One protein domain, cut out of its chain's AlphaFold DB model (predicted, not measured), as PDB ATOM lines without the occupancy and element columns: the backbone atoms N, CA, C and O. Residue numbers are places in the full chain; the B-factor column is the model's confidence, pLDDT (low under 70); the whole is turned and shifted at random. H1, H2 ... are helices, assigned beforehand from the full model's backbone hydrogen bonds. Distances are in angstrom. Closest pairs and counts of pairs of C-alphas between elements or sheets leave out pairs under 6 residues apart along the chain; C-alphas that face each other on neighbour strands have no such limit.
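What this domain is: This is residues 3 to 92 of the 93 residues of an uncharacterized protein of Bacteroides thetaiotaomicron (UniProt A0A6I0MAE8). One long helix, H5, crosses one side of H2 and H4, which run opposite ways and overlap in part. H1 crosses H4, and the short H3 packs on H5. The printed part has 90 residues, is all helix with H1 to H5 in chain order, and is compact, with radius of gyration of the C-alphas 13.2 A and spans of 44 by 24 by 19 A.

Where its parts are: Find C-alpha 69 at (39.544, 33.043, -23.507); from there H5 runs 31.5 A to residue 90. H2 is residues 14 to 31, 25.3 A; H4 is 46 to 62, 24.4 A. H1, residues 3 to 12, starts at (44.372, 31.399, -13.714); H3 is 39 to 43.

How they stand to each other: Start at H5, the hub. Its residues 83 to 90 touch H2 at a steep tilt of 56 degrees, closest C-alphas Leu 28 and Val 87, 5.5 A. O i to N i+4 pairs are within hydrogen-bond range throughout H1, H3, H4 and H5, and 13 of 14 in H2.

The domain as a whole: The farthest C-alphas, Arg 33 and His 64, are 43.8 A apart. The printed part has no cut, no link is long, and no printed residue is under 70.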
ATOM      1  N   THR A   3      44.562  30.055 -14.281       88.31
ATOM      2  CA  THR A   3      44.372  31.399 -13.714       88.31
ATOM      3  C   THR A   3      45.423  31.734 -12.651       88.31
ATOM      4  O   THR A   3      46.014  32.808 -12.714       88.31
ATOM      5  N   ASP A   4      45.740  30.805 -11.742       92.62
ATOM      6  CA  ASP A   4      46.730  31.032 -10.676       92.62
ATOM      7  C   ASP A   4      48.137  31.240 -11.252       92.62
ATOM      8  O   ASP A   4      48.852  32.160 -10.858       92.62
ATOM      9  N   LEU A   5      48.518  30.421 -12.240       93.94
ATOM     10  CA  LEU A   5      49.808  30.539 -12.926       93.94
ATOM     11  C   LEU A   5      49.901  31.843 -13.727       93.94
ATOM     12  O   LEU A   5      50.915  32.532 -13.673       93.94
ATOM     13  N   LEU A   6      48.826  32.240 -14.415       96.06
ATOM     14  CA  LEU A   6      48.767  33.531 -15.105       96.06
ATOM     15  C   LEU A   6      48.968  34.701 -14.134       96.06
ATOM     16  O   LEU A   6      49.728  35.617 -14.442       96.06
ATOM     17  N   ILE A   7      48.332  34.667 -12.960       95.00
ATOM     18  CA  ILE A   7      48.508  35.688 -11.919       95.00
ATOM     19  C   ILE A   7      49.958  35.711 -11.423       95.00
ATOM     20  O   ILE A   7      50.531  36.792 -11.276       95.00
ATOM     21  N   ILE A   8      50.575  34.544 -11.207       95.56
ATOM     22  CA  ILE A   8      51.991  34.437 -10.829       95.56
ATOM     23  C   ILE A   8      52.873  35.103 -11.888       95.56
ATOM     24  O   ILE A   8      53.710  35.935 -11.536       95.56
ATOM     25  N   TYR A   9      52.661  34.815 -13.174       96.38
ATOM     26  CA  TYR A   9      53.433  35.438 -14.247       96.38
ATOM     27  C   TYR A   9      53.243  36.948 -14.316       96.38
ATOM     28  O   TYR A   9      54.223  37.679 -14.453       96.38
ATOM     29  N   ILE A  10      52.007  37.428 -14.169       96.56
ATOM     30  CA  ILE A  10      51.716  38.863 -14.172       96.56
ATOM     31  C   ILE A  10      52.434  39.583 -13.029       96.56
ATOM     32  O   ILE A  10      52.961  40.674 -13.231       96.56
ATOM     33  N   ARG A  11      52.470  38.982 -11.837       93.81
ATOM     34  CA  ARG A  11      53.039  39.613 -10.640       93.81
ATOM     35  C   ARG A  11      54.562  39.533 -10.560       93.81
ATOM     36  O   ARG A  11      55.162  40.399  -9.937       93.81
ATOM     37  N   ASN A  12      55.178  38.517 -11.166       93.94
ATOM     38  CA  ASN A  12      56.611  38.239 -10.993       93.94
ATOM     39  C   ASN A  12      57.462  38.513 -12.244       93.94
ATOM     40  O   ASN A  12      58.688  38.470 -12.174       93.94
ATOM     41  N   SER A  13      56.850  38.808 -13.394       96.31
ATOM     42  CA  SER A  13      57.597  39.187 -14.596       96.31
ATOM     43  C   SER A  13      57.997  40.662 -14.561       96.31
ATOM     44  O   SER A  13      57.139  41.543 -14.490       96.31
ATOM     45  N   ARG A  14      59.301  40.941 -14.690       95.88
ATOM     46  CA  ARG A  14      59.846  42.309 -14.738       95.88
ATOM     47  C   ARG A  14      59.250  43.139 -15.879       95.88
ATOM     48  O   ARG A  14      58.919  44.306 -15.681       95.88
ATOM     49  N   ASP A  15      59.071  42.536 -17.052       95.12
ATOM     50  CA  ASP A  15      58.524  43.236 -18.218       95.12
ATOM     51  C   ASP A  15      57.035  43.556 -18.036       95.12
ATOM     52  O   ASP A  15      56.559  44.616 -18.451       95.12
ATOM     53  N   ILE A  16      56.287  42.656 -17.387       97.38
ATOM     54  CA  ILE A  16      54.878  42.897 -17.058       97.38
ATOM     55  C   ILE A  16      54.754  43.943 -15.947       97.38
ATOM     56  O   ILE A  16      53.863  44.795 -16.016       97.38
ATOM     57  N   TYR A  17      55.651  43.920 -14.960       96.19
ATOM     58  CA  TYR A  17      55.700  44.917 -13.898       96.19
ATOM     59  C   TYR A  17      55.874  46.327 -14.471       96.19
ATOM     60  O   TYR A  17      55.060  47.195 -14.176       96.19
ATOM     61  N   ALA A  18      56.832  46.536 -15.382       96.69
ATOM     62  CA  ALA A  18      57.053  47.840 -16.014       96.69
ATOM     63  C   ALA A  18      55.809  48.362 -16.768       96.69
ATOM     64  O   ALA A  18      55.474  49.545 -16.703       96.69
ATOM     65  N   LEU A  19      55.076  47.480 -17.459       97.25
ATOM     66  CA  LEU A  19      53.813  47.847 -18.117       97.25
ATOM     67  C   LEU A  19      52.698  48.162 -17.114       97.25
ATOM     68  O   LEU A  19      51.891  49.063 -17.353       97.25
ATOM     69  N   THR A  20      52.642  47.411 -16.016       96.69
ATOM     70  CA  THR A  20      51.654  47.595 -14.947       96.69
ATOM     71  C   THR A  20      51.887  48.918 -14.221       96.69
ATOM     72  O   THR A  20      50.941  49.682 -14.052       96.69
ATOM     73  N   GLU A  21      53.135  49.232 -13.877       96.25
ATOM     74  CA  GLU A  21      53.537  50.493 -13.249       96.25
ATOM     75  C   GLU A  21      53.225  51.691 -14.157       96.25
ATOM     76  O   GLU A  21      52.629  52.679 -13.722       96.25
ATOM     77  N   TRP A  22      53.550  51.598 -15.451       96.88
ATOM     78  CA  TRP A  22      53.190  52.640 -16.414       96.88
ATOM     79  C   TRP A  22      51.672  52.873 -16.464       96.88
ATOM     80  O   TRP A  22      51.213  54.019 -16.447       96.88
ATOM     81  N   LEU A  23      50.883  51.793 -16.490       96.75
ATOM     82  CA  LEU A  23      49.422  51.862 -16.529       96.75
ATOM     83  C   LEU A  23      48.845  52.460 -15.238       96.75
ATOM     84  O   LEU A  23      47.955  53.309 -15.314       96.75
ATOM     85  N   GLN A  24      49.373  52.068 -14.076       96.31
ATOM     86  CA  GLN A  24      49.027  52.634 -12.770       96.31
ATOM     87  C   GLN A  24      49.297  54.141 -12.731       96.31
ATOM     88  O   GLN A  24      48.393  54.913 -12.421       96.31
ATOM     89  N   ASN A  25      50.488  54.583 -13.138       96.75
ATOM     90  CA  ASN A  25      50.854  56.002 -13.170       96.75
ATOM     91  C   ASN A  25      49.972  56.820 -14.126       96.75
ATOM     92  O   ASN A  25      49.580  57.951 -13.824       96.75
ATOM     93  N   ALA A  26      49.633  56.257 -15.288       95.56
ATOM     94  CA  ALA A  26      48.717  56.893 -16.230       95.56
ATOM     95  C   ALA A  26      47.299  57.023 -15.652       95.56
ATOM     96  O   ALA A  26      46.638  58.043 -15.866       95.56
ATOM     97  N   LEU A  27      46.833  56.010 -14.919       96.56
ATOM     98  CA  LEU A  27      45.520  56.005 -14.289       96.56
ATOM     99  C   LEU A  27      45.460  56.952 -13.082       96.56
ATOM    100  O   LEU A  27      44.504  57.713 -12.976       96.56
ATOM    101  N   LEU A  28      46.504  57.000 -12.253       97.06
ATOM    102  CA  LEU A  28      46.624  57.920 -11.116       97.06
ATOM    103  C   LEU A  28      46.473  59.384 -11.541       97.06
ATOM    104  O   LEU A  28      45.695  60.127 -10.951       97.06
ATOM    105  N   LYS A  29      47.112  59.786 -12.647       96.19
ATOM    106  CA  LYS A  29      46.939  61.136 -13.218       96.19
ATOM    107  C   LYS A  29      45.488  61.453 -13.591       96.19
ATOM    108  O   LYS A  29      45.108  62.621 -13.574       96.19
ATOM    109  N   LYS A  30      44.693  60.450 -13.976       94.75
ATOM    110  CA  LYS A  30      43.266  60.623 -14.291       94.75
ATOM    111  C   LYS A  30      42.428  60.701 -13.017       94.75
ATOM    112  O   LYS A  30      41.575  61.578 -12.929       94.75
ATOM    113  N   VAL A  31      42.708  59.850 -12.032       95.62
ATOM    114  CA  VAL A  31      42.024  59.871 -10.729       95.62
ATOM    115  C   VAL A  31      42.237  61.199 -10.014       95.62
ATOM    116  O   VAL A  31      41.269  61.816  -9.586       95.62
ATOM    117  N   ASN A  32      43.459  61.733 -10.025       94.69
ATOM    118  CA  ASN A  32      43.761  63.048  -9.446       94.69
ATOM    119  C   ASN A  32      43.062  64.216 -10.173       94.69
ATOM    120  O   ASN A  32      43.033  65.331  -9.665       94.69
ATOM    121  N   ARG A  33      42.487  63.980 -11.361       95.38
ATOM    122  CA  ARG A  33      41.632  64.934 -12.091       95.38
ATOM    123  C   ARG A  33      40.134  64.696 -11.855       95.38
ATOM    124  O   ARG A  33      39.317  65.298 -12.542       95.38
ATOM    125  N   GLY A  34      39.776  63.804 -10.933       94.25
ATOM    126  CA  GLY A  34      38.395  63.467 -10.593       94.25
ATOM    127  C   GLY A  34      37.752  62.392 -11.474       94.25
ATOM    128  O   GLY A  34      36.537  62.231 -11.421       94.25
ATOM    129  N   LEU A  35      38.514  61.654 -12.296       94.19
ATOM    130  CA  LEU A  35      37.952  60.538 -13.067       94.19
ATOM    131  C   LEU A  35      37.917  59.249 -12.244       94.19
ATOM    132  O   LEU A  35      38.949  58.805 -11.749       94.19
ATOM    133  N   THR A  36      36.768  58.578 -12.220       93.44
ATOM    134  CA  THR A  36      36.618  57.250 -11.607       93.44
ATOM    135  C   THR A  36      36.989  56.137 -12.598       93.44
ATOM    136  O   THR A  36      36.384  56.049 -13.673       93.44
ATOM    137  N   PRO A  37      37.963  55.265 -12.285       93.00
ATOM    138  CA  PRO A  37      38.309  54.119 -13.122       93.00
ATOM    139  C   PRO A  37      37.197  53.063 -13.170       93.00
ATOM    140  O   PRO A  37      36.543  52.791 -12.170       93.00
ATOM    141  N   SER A  38      37.035  52.398 -14.316       96.12
ATOM    142  CA  SER A  38      36.153  51.231 -14.465       96.12
ATOM    143  C   SER A  38      36.979  49.966 -14.672       96.12
ATOM    144  O   SER A  38      37.850  49.933 -15.548       96.12
ATOM    145  N   VAL A  39      36.674  48.916 -13.900       97.56
ATOM    146  CA  VAL A  39      37.284  47.585 -14.050       97.56
ATOM    147  C   VAL A  39      37.067  47.062 -15.465       97.56
ATOM    148  O   VAL A  39      38.025  46.646 -16.106       97.56
ATOM    149  N   GLU A  40      35.839  47.140 -15.980       96.94
ATOM    150  CA  GLU A  40      35.496  46.614 -17.304       96.94
ATOM    151  C   GLU A  40      36.247  47.356 -18.415       96.94
ATOM    152  O   GLU A  40      36.804  46.744 -19.329       96.94
ATOM    153  N   TYR A  41      36.344  48.683 -18.311       95.44
ATOM    154  CA  TYR A  41      37.109  49.471 -19.274       95.44
ATOM    155  C   TYR A  41      38.605  49.125 -19.231       95.44
ATOM    156  O   TYR A  41      39.235  48.906 -20.270       95.44
ATOM    157  N   LEU A  42      39.181  49.053 -18.029       97.38
ATOM    158  CA  LEU A  42      40.604  48.790 -17.841       97.38
ATOM    159  C   LEU A  42      40.977  47.360 -18.257       97.38
ATOM    160  O   LEU A  42      41.986  47.176 -18.939       97.38
ATOM    161  N   ALA A  43      40.139  46.372 -17.931       98.00
ATOM    162  CA  ALA A  43      40.308  44.974 -18.323       98.00
ATOM    163  C   ALA A  43      40.409  44.810 -19.851       98.00
ATOM    164  O   ALA A  43      41.152  43.967 -20.356       98.00
ATOM    165  N   ASN A  44      39.710  45.668 -20.599       97.19
ATOM    166  CA  ASN A  44      39.633  45.618 -22.056       97.19
ATOM    167  C   ASN A  44      40.622  46.540 -22.786       97.19
ATOM    168  O   ASN A  44      40.688  46.501 -24.026       97.19
ATOM    169  N   CYS A  45      41.403  47.350 -22.066       96.25
ATOM    170  CA  CYS A  45      42.339  48.283 -22.688       96.25
ATOM    171  C   CYS A  45      43.505  47.553 -23.387       96.25
ATOM    172  O   CYS A  45      43.826  46.395 -23.101       96.25
ATOM    173  N   SER A  46      44.157  48.229 -24.336       96.94
ATOM    174  CA  SER A  46      45.242  47.645 -25.139       96.94
ATOM    175  C   SER A  46      46.426  47.180 -24.286       96.94
ATOM    176  O   SER A  46      46.975  46.105 -24.542       96.94
ATOM    177  N   THR A  47      46.779  47.942 -23.247       97.62
ATOM    178  CA  THR A  47      47.857  47.602 -22.309       97.62
ATOM    179  C   THR A  47      47.518  46.362 -21.487       97.62
ATOM    180  O   THR A  47      48.343  45.455 -21.408       97.62
ATOM    181  N   MET A  48      46.295  46.250 -20.959       98.06
ATOM    182  CA  MET A  48      45.869  45.057 -20.218       98.06
ATOM    183  C   MET A  48      45.872  43.810 -21.107       98.06
ATOM    184  O   MET A  48      46.427  42.773 -20.745       98.06
ATOM    185  N   LYS A  49      45.357  43.927 -22.338       97.69
ATOM    186  CA  LYS A  49      45.422  42.842 -23.327       97.69
ATOM    187  C   LYS A  49      46.863  42.420 -23.629       97.69
ATOM    188  O   LYS A  49      47.099  41.243 -23.891       97.69
ATOM    189  N   LYS A  50      47.822  43.353 -23.614       98.25
ATOM    190  CA  LYS A  50      49.254  43.054 -23.779       98.25
ATOM    191  C   LYS A  50      49.812  42.305 -22.565       98.25
ATOM    192  O   LYS A  50      50.448  41.277 -22.765       98.25
ATOM    193  N   ILE A  51      49.519  42.763 -21.346       98.25
ATOM    194  CA  ILE A  51      49.918  42.112 -20.086       98.25
ATOM    195  C   ILE A  51      49.458  40.648 -20.059       98.25
ATOM    196  O   ILE A  51      50.272  39.738 -19.904       98.25
ATOM    197  N   VAL A  52      48.170  40.405 -20.308       98.12
ATOM    198  CA  VAL A  52      47.598  39.050 -20.295       98.12
ATOM    199  C   VAL A  52      48.183  38.174 -21.406       98.12
ATOM    200  O   VAL A  52      48.426  36.989 -21.196       98.12
ATOM    201  N   ARG A  53      48.469  38.744 -22.586       98.12
ATOM    202  CA  ARG A  53      49.149  38.018 -23.673       98.12
ATOM    203  C   ARG A  53      50.569  37.601 -23.299       98.12
ATOM    204  O   ARG A  53      50.952  36.482 -23.622       98.12
ATOM    205  N   MET A  54      51.326  38.466 -22.626       98.31
ATOM    206  CA  MET A  54      52.677  38.139 -22.163       98.31
ATOM    207  C   MET A  54      52.647  37.009 -21.133       98.31
ATOM    208  O   MET A  54      53.363  36.028 -21.296       98.31
ATOM    209  N   ALA A  55      51.751  37.084 -20.147       97.94
ATOM    210  CA  ALA A  55      51.582  36.020 -19.158       97.94
ATOM    211  C   ALA A  55      51.144  34.690 -19.792       97.94
ATOM    212  O   ALA A  55      51.697  33.641 -19.480       97.94
ATOM    213  N   ALA A  56      50.199  34.723 -20.737       97.81
ATOM    214  CA  ALA A  56      49.765  33.526 -21.455       97.81
ATOM    215  C   ALA A  56      50.876  32.920 -22.325       97.81
ATOM    216  O   ALA A  56      50.926  31.703 -22.482       97.81
ATOM    217  N   LYS A  57      51.768  33.752 -22.877       97.31
ATOM    218  CA  LYS A  57      52.958  33.276 -23.586       97.31
ATOM    219  C   LYS A  57      53.928  32.585 -22.628       97.31
ATOM    220  O   LYS A  57      54.364  31.488 -22.936       97.31
ATOM    221  N   MET A  58      54.194  33.166 -21.459       96.50
ATOM    222  CA  MET A  58      55.047  32.537 -20.440       96.50
ATOM    223  C   MET A  58      54.486  31.190 -19.970       96.50
ATOM    224  O   MET A  58      55.229  30.219 -19.914       96.50
ATOM    225  N   LEU A  59      53.172  31.106 -19.740       96.44
ATOM    226  CA  LEU A  59      52.479  29.855 -19.417       96.44
ATOM    227  C   LEU A  59      52.653  28.793 -20.518       96.44
ATOM    228  O   LEU A  59      52.893  27.622 -20.230       96.44
ATOM    229  N   SER A  60      52.542  29.195 -21.785       96.38
ATOM    230  CA  SER A  60      52.733  28.282 -22.914       96.38
ATOM    231  C   SER A  60      54.185  27.830 -23.048       96.38
ATOM    232  O   SER A  60      54.431  26.668 -23.361       96.38
ATOM    233  N   ASP A  61      55.130  28.745 -22.835       96.00
ATOM    234  CA  ASP A  61      56.558  28.501 -23.028       96.00
ATOM    235  C   ASP A  61      57.151  27.661 -21.875       96.00
ATOM    236  O   ASP A  61      58.049  26.860 -22.119       96.00
ATOM    237  N   GLN A  62      56.654  27.814 -20.639       94.56
ATOM    238  CA  GLN A  62      57.215  27.171 -19.438       94.56
ATOM    239  C   GLN A  62      56.407  25.974 -18.924       94.56
ATOM    240  O   GLN A  62      56.995  24.968 -18.539       94.56
ATOM    241  N   ASP A  63      55.076  26.065 -18.909       93.75
ATOM    242  CA  ASP A  63      54.202  25.004 -18.384       93.75
ATOM    243  C   ASP A  63      53.579  24.140 -19.488       93.75
ATOM    244  O   ASP A  63      52.814  23.221 -19.190       93.75
ATOM    245  N   HIS A  64      53.843  24.455 -20.763       93.56
ATOM    246  CA  HIS A  64      53.220  23.818 -21.929       93.56
ATOM    247  C   HIS A  64      51.680  23.831 -21.876       93.56
ATOM    248  O   HIS A  64      51.009  22.920 -22.366       93.56
ATOM    249  N   LYS A  65      51.102  24.885 -21.281       94.62
ATOM    250  CA  LYS A  65      49.654  25.061 -21.112       94.62
ATOM    251  C   LYS A  65      49.132  26.229 -21.933       94.62
ATOM    252  O   LYS A  65      49.760  27.277 -22.046       94.62
ATOM    253  N   THR A  66      47.919  26.071 -22.455       94.94
ATOM    254  CA  THR A  66      47.226  27.133 -23.192       94.94
ATOM    255  C   THR A  66      46.121  27.735 -22.339       94.94
ATOM    256  O   THR A  66      45.187  27.041 -21.950       94.94
ATOM    257  N   ALA A  67      46.198  29.044 -22.103       96.25
ATOM    258  CA  ALA A  67      45.128  29.783 -21.445       96.25
ATOM    259  C   ALA A  67      43.941  30.023 -22.395       96.25
ATOM    260  O   ALA A  67      44.093  30.601 -23.484       96.25
ATOM    261  N   THR A  68      42.753  29.627 -21.950       97.19
ATOM    262  CA  THR A  68      41.472  29.845 -22.627       97.19
ATOM    263  C   THR A  68      41.091  31.329 -22.649       97.19
ATOM    264  O   THR A  68      41.663  32.167 -21.949       97.19
ATOM    265  N   LYS A  69      40.092  31.680 -23.468       96.44
ATOM    266  CA  LYS A  69      39.544  33.043 -23.507       96.44
ATOM    267  C   LYS A  69      38.964  33.461 -22.148       96.44
ATOM    268  O   LYS A  69      39.275  34.550 -21.683       96.44
ATOM    269  N   GLN A  70      38.195  32.581 -21.503       97.25
ATOM    270  CA  GLN A  70      37.570  32.857 -20.205       97.25
ATOM    271  C   GLN A  70      38.610  33.079 -19.100       97.25
ATOM    272  O   GLN A  70      38.486  34.029 -18.333       97.25
ATOM    273  N   GLU A  71      39.674  32.272 -19.057       97.50
ATOM    274  CA  GLU A  71      40.772  32.451 -18.095       97.50
ATOM    275  C   GLU A  71      41.485  33.794 -18.303       97.50
ATOM    276  O   GLU A  71      41.731  34.525 -17.348       97.50
ATOM    277  N   LYS A  72      41.763  34.166 -19.558       97.75
ATOM    278  CA  LYS A  72      42.379  35.460 -19.893       97.75
ATOM    279  C   LYS A  72      41.502  36.641 -19.479       97.75
ATOM    280  O   LYS A  72      42.016  37.615 -18.939       97.75
ATOM    281  N   GLU A  73      40.199  36.562 -19.733       97.62
ATOM    282  CA  GLU A  73      39.233  37.594 -19.341       97.62
ATOM    283  C   GLU A  73      39.108  37.709 -17.821       97.62
ATOM    284  O   GLU A  73      39.052  38.818 -17.291       97.62
ATOM    285  N   GLN A  74      39.118  36.578 -17.114       97.50
ATOM    286  CA  GLN A  74      39.082  36.560 -15.658       97.50
ATOM    287  C   GLN A  74      40.316  37.238 -15.061       97.50
ATOM    288  O   GLN A  74      40.185  38.172 -14.271       97.50
ATOM    289  N   VAL A  75      41.509  36.846 -15.510       97.69
ATOM    290  CA  VAL A  75      42.771  37.432 -15.045       97.69
ATOM    291  C   VAL A  75      42.860  38.922 -15.392       97.69
ATOM    292  O   VAL A  75      43.355  39.711 -14.589       97.69
ATOM    293  N   ALA A  76      42.351  39.338 -16.556       98.31
ATOM    294  CA  ALA A  76      42.297  40.751 -16.932       98.31
ATOM    295  C   ALA A  76      41.456  41.579 -15.948       98.31
ATOM    296  O   ALA A  76      41.878  42.664 -15.550       98.31
ATOM    297  N   ARG A  77      40.279  41.074 -15.548       98.19
ATOM    298  CA  ARG A  77      39.397  41.748 -14.581       98.19
ATOM    299  C   ARG A  77      40.005  41.792 -13.185       98.19
ATOM    300  O   ARG A  77      39.979  42.845 -12.555       98.19
ATOM    301  N   GLU A  78      40.590  40.691 -12.725       97.69
ATOM    302  CA  GLU A  78      41.255  40.635 -11.420       97.69
ATOM    303  C   GLU A  78      42.450  41.592 -11.349       97.69
ATOM    304  O   GLU A  78      42.585  42.354 -10.390       97.69
ATOM    305  N   HIS A  79      43.287  41.621 -12.391       97.75
ATOM    306  CA  HIS A  79      44.432  42.531 -12.438       97.75
ATOM    307  C   HIS A  79      44.001  43.993 -12.596       97.75
ATOM    308  O   HIS A  79      44.608  44.886 -12.008       97.75
ATOM    309  N   ALA A  80      42.921  44.259 -13.337       98.25
ATOM    310  CA  ALA A  80      42.324  45.590 -13.409       98.25
ATOM    311  C   ALA A  80      41.831  46.069 -12.034       98.25
ATOM    312  O   ALA A  80      42.144  47.191 -11.640       98.25
ATOM    313  N   ALA A  81      41.109  45.224 -11.292       98.00
ATOM    314  CA  ALA A  81      40.647  45.542  -9.943       98.00
ATOM    315  C   ALA A  81      41.821  45.810  -8.987       98.00
ATOM    316  O   ALA A  81      41.795  46.787  -8.241       98.00
ATOM    317  N   TYR A  82      42.885  45.002  -9.070       97.12
ATOM    318  CA  TYR A  82      44.120  45.228  -8.317       97.12
ATOM    319  C   TYR A  82      44.746  46.599  -8.622       97.12
ATOM    320  O   TYR A  82      45.024  47.368  -7.704       97.12
ATOM    321  N   ILE A  83      44.919  46.942  -9.904       97.56
ATOM    322  CA  ILE A  83      45.477  48.236 -10.327       97.56
ATOM    323  C   ILE A  83      44.631  49.404  -9.818       97.56
ATOM    324  O   ILE A  83      45.190  50.391  -9.342       97.56
ATOM    325  N   ILE A  84      43.303  49.300  -9.911       97.31
ATOM    326  CA  ILE A  84      42.386  50.342  -9.437       97.31
ATOM    327  C   ILE A  84      42.536  50.536  -7.927       97.31
ATOM    328  O   ILE A  84      42.755  51.665  -7.502       97.31
ATOM    329  N   GLY A  85      42.543  49.456  -7.140       96.69
ATOM    330  CA  GLY A  85      42.754  49.541  -5.693       96.69
ATOM    331  C   GLY A  85      44.097  50.179  -5.316       96.69
ATOM    332  O   GLY A  85      44.158  50.996  -4.398       96.69
ATOM    333  N   CYS A  86      45.173  49.882  -6.057       95.62
ATOM    334  CA  CYS A  86      46.462  50.556  -5.872       95.62
ATOM    335  C   CYS A  86      46.368  52.060  -6.152       95.62
ATOM    336  O   CYS A  86      46.883  52.864  -5.381       95.62
ATOM    337  N   VAL A  87      45.714  52.452  -7.246       96.44
ATOM    338  CA  VAL A  87      45.583  53.862  -7.625       96.44
ATOM    339  C   VAL A  87      44.709  54.635  -6.637       96.44
ATOM    340  O   VAL A  87      45.084  55.737  -6.256       96.44
ATOM    341  N   GLU A  88      43.596  54.059  -6.185       93.62
ATOM    342  CA  GLU A  88      42.720  54.656  -5.167       93.62
ATOM    343  C   GLU A  88      43.416  54.815  -3.813       93.62
ATOM    344  O   GLU A  88      43.123  55.743  -3.061       93.62
ATOM    345  N   TYR A  89      44.328  53.902  -3.473       94.38
ATOM    346  CA  TYR A  89      45.175  54.052  -2.295       94.38
ATOM    347  C   TYR A  89      46.173  55.202  -2.475       94.38
ATOM    348  O   TYR A  89      46.289  56.050  -1.593       94.38
ATOM    349  N   LEU A  90      46.857  55.256  -3.620       94.25
ATOM    350  CA  LEU A  90      47.869  56.273  -3.912       94.25
ATOM    351  C   LEU A  90      47.284  57.680  -4.070       94.25
ATOM    352  O   LEU A  90      47.941  58.634  -3.685       94.25
ATOM    353  N   SER A  91      46.057  57.831  -4.579       92.88
ATOM    354  CA  SER A  91      45.410  59.143  -4.752       92.88
ATOM    355  C   SER A  91      44.991  59.814  -3.439       92.88
ATOM    356  O   SER A  91      44.444  60.913  -3.463       92.88
ATOM    357  N   LYS A  92      45.164  59.138  -2.297       90.50
ATOM    358  CA  LYS A  92      44.897  59.690  -0.958       90.50
ATOM    359  C   LYS A  92      46.081  60.486  -0.396       90.50
ATOM    360  O   LYS A  92      45.931  61.075   0.672       90.50
TER     361      LYS A  92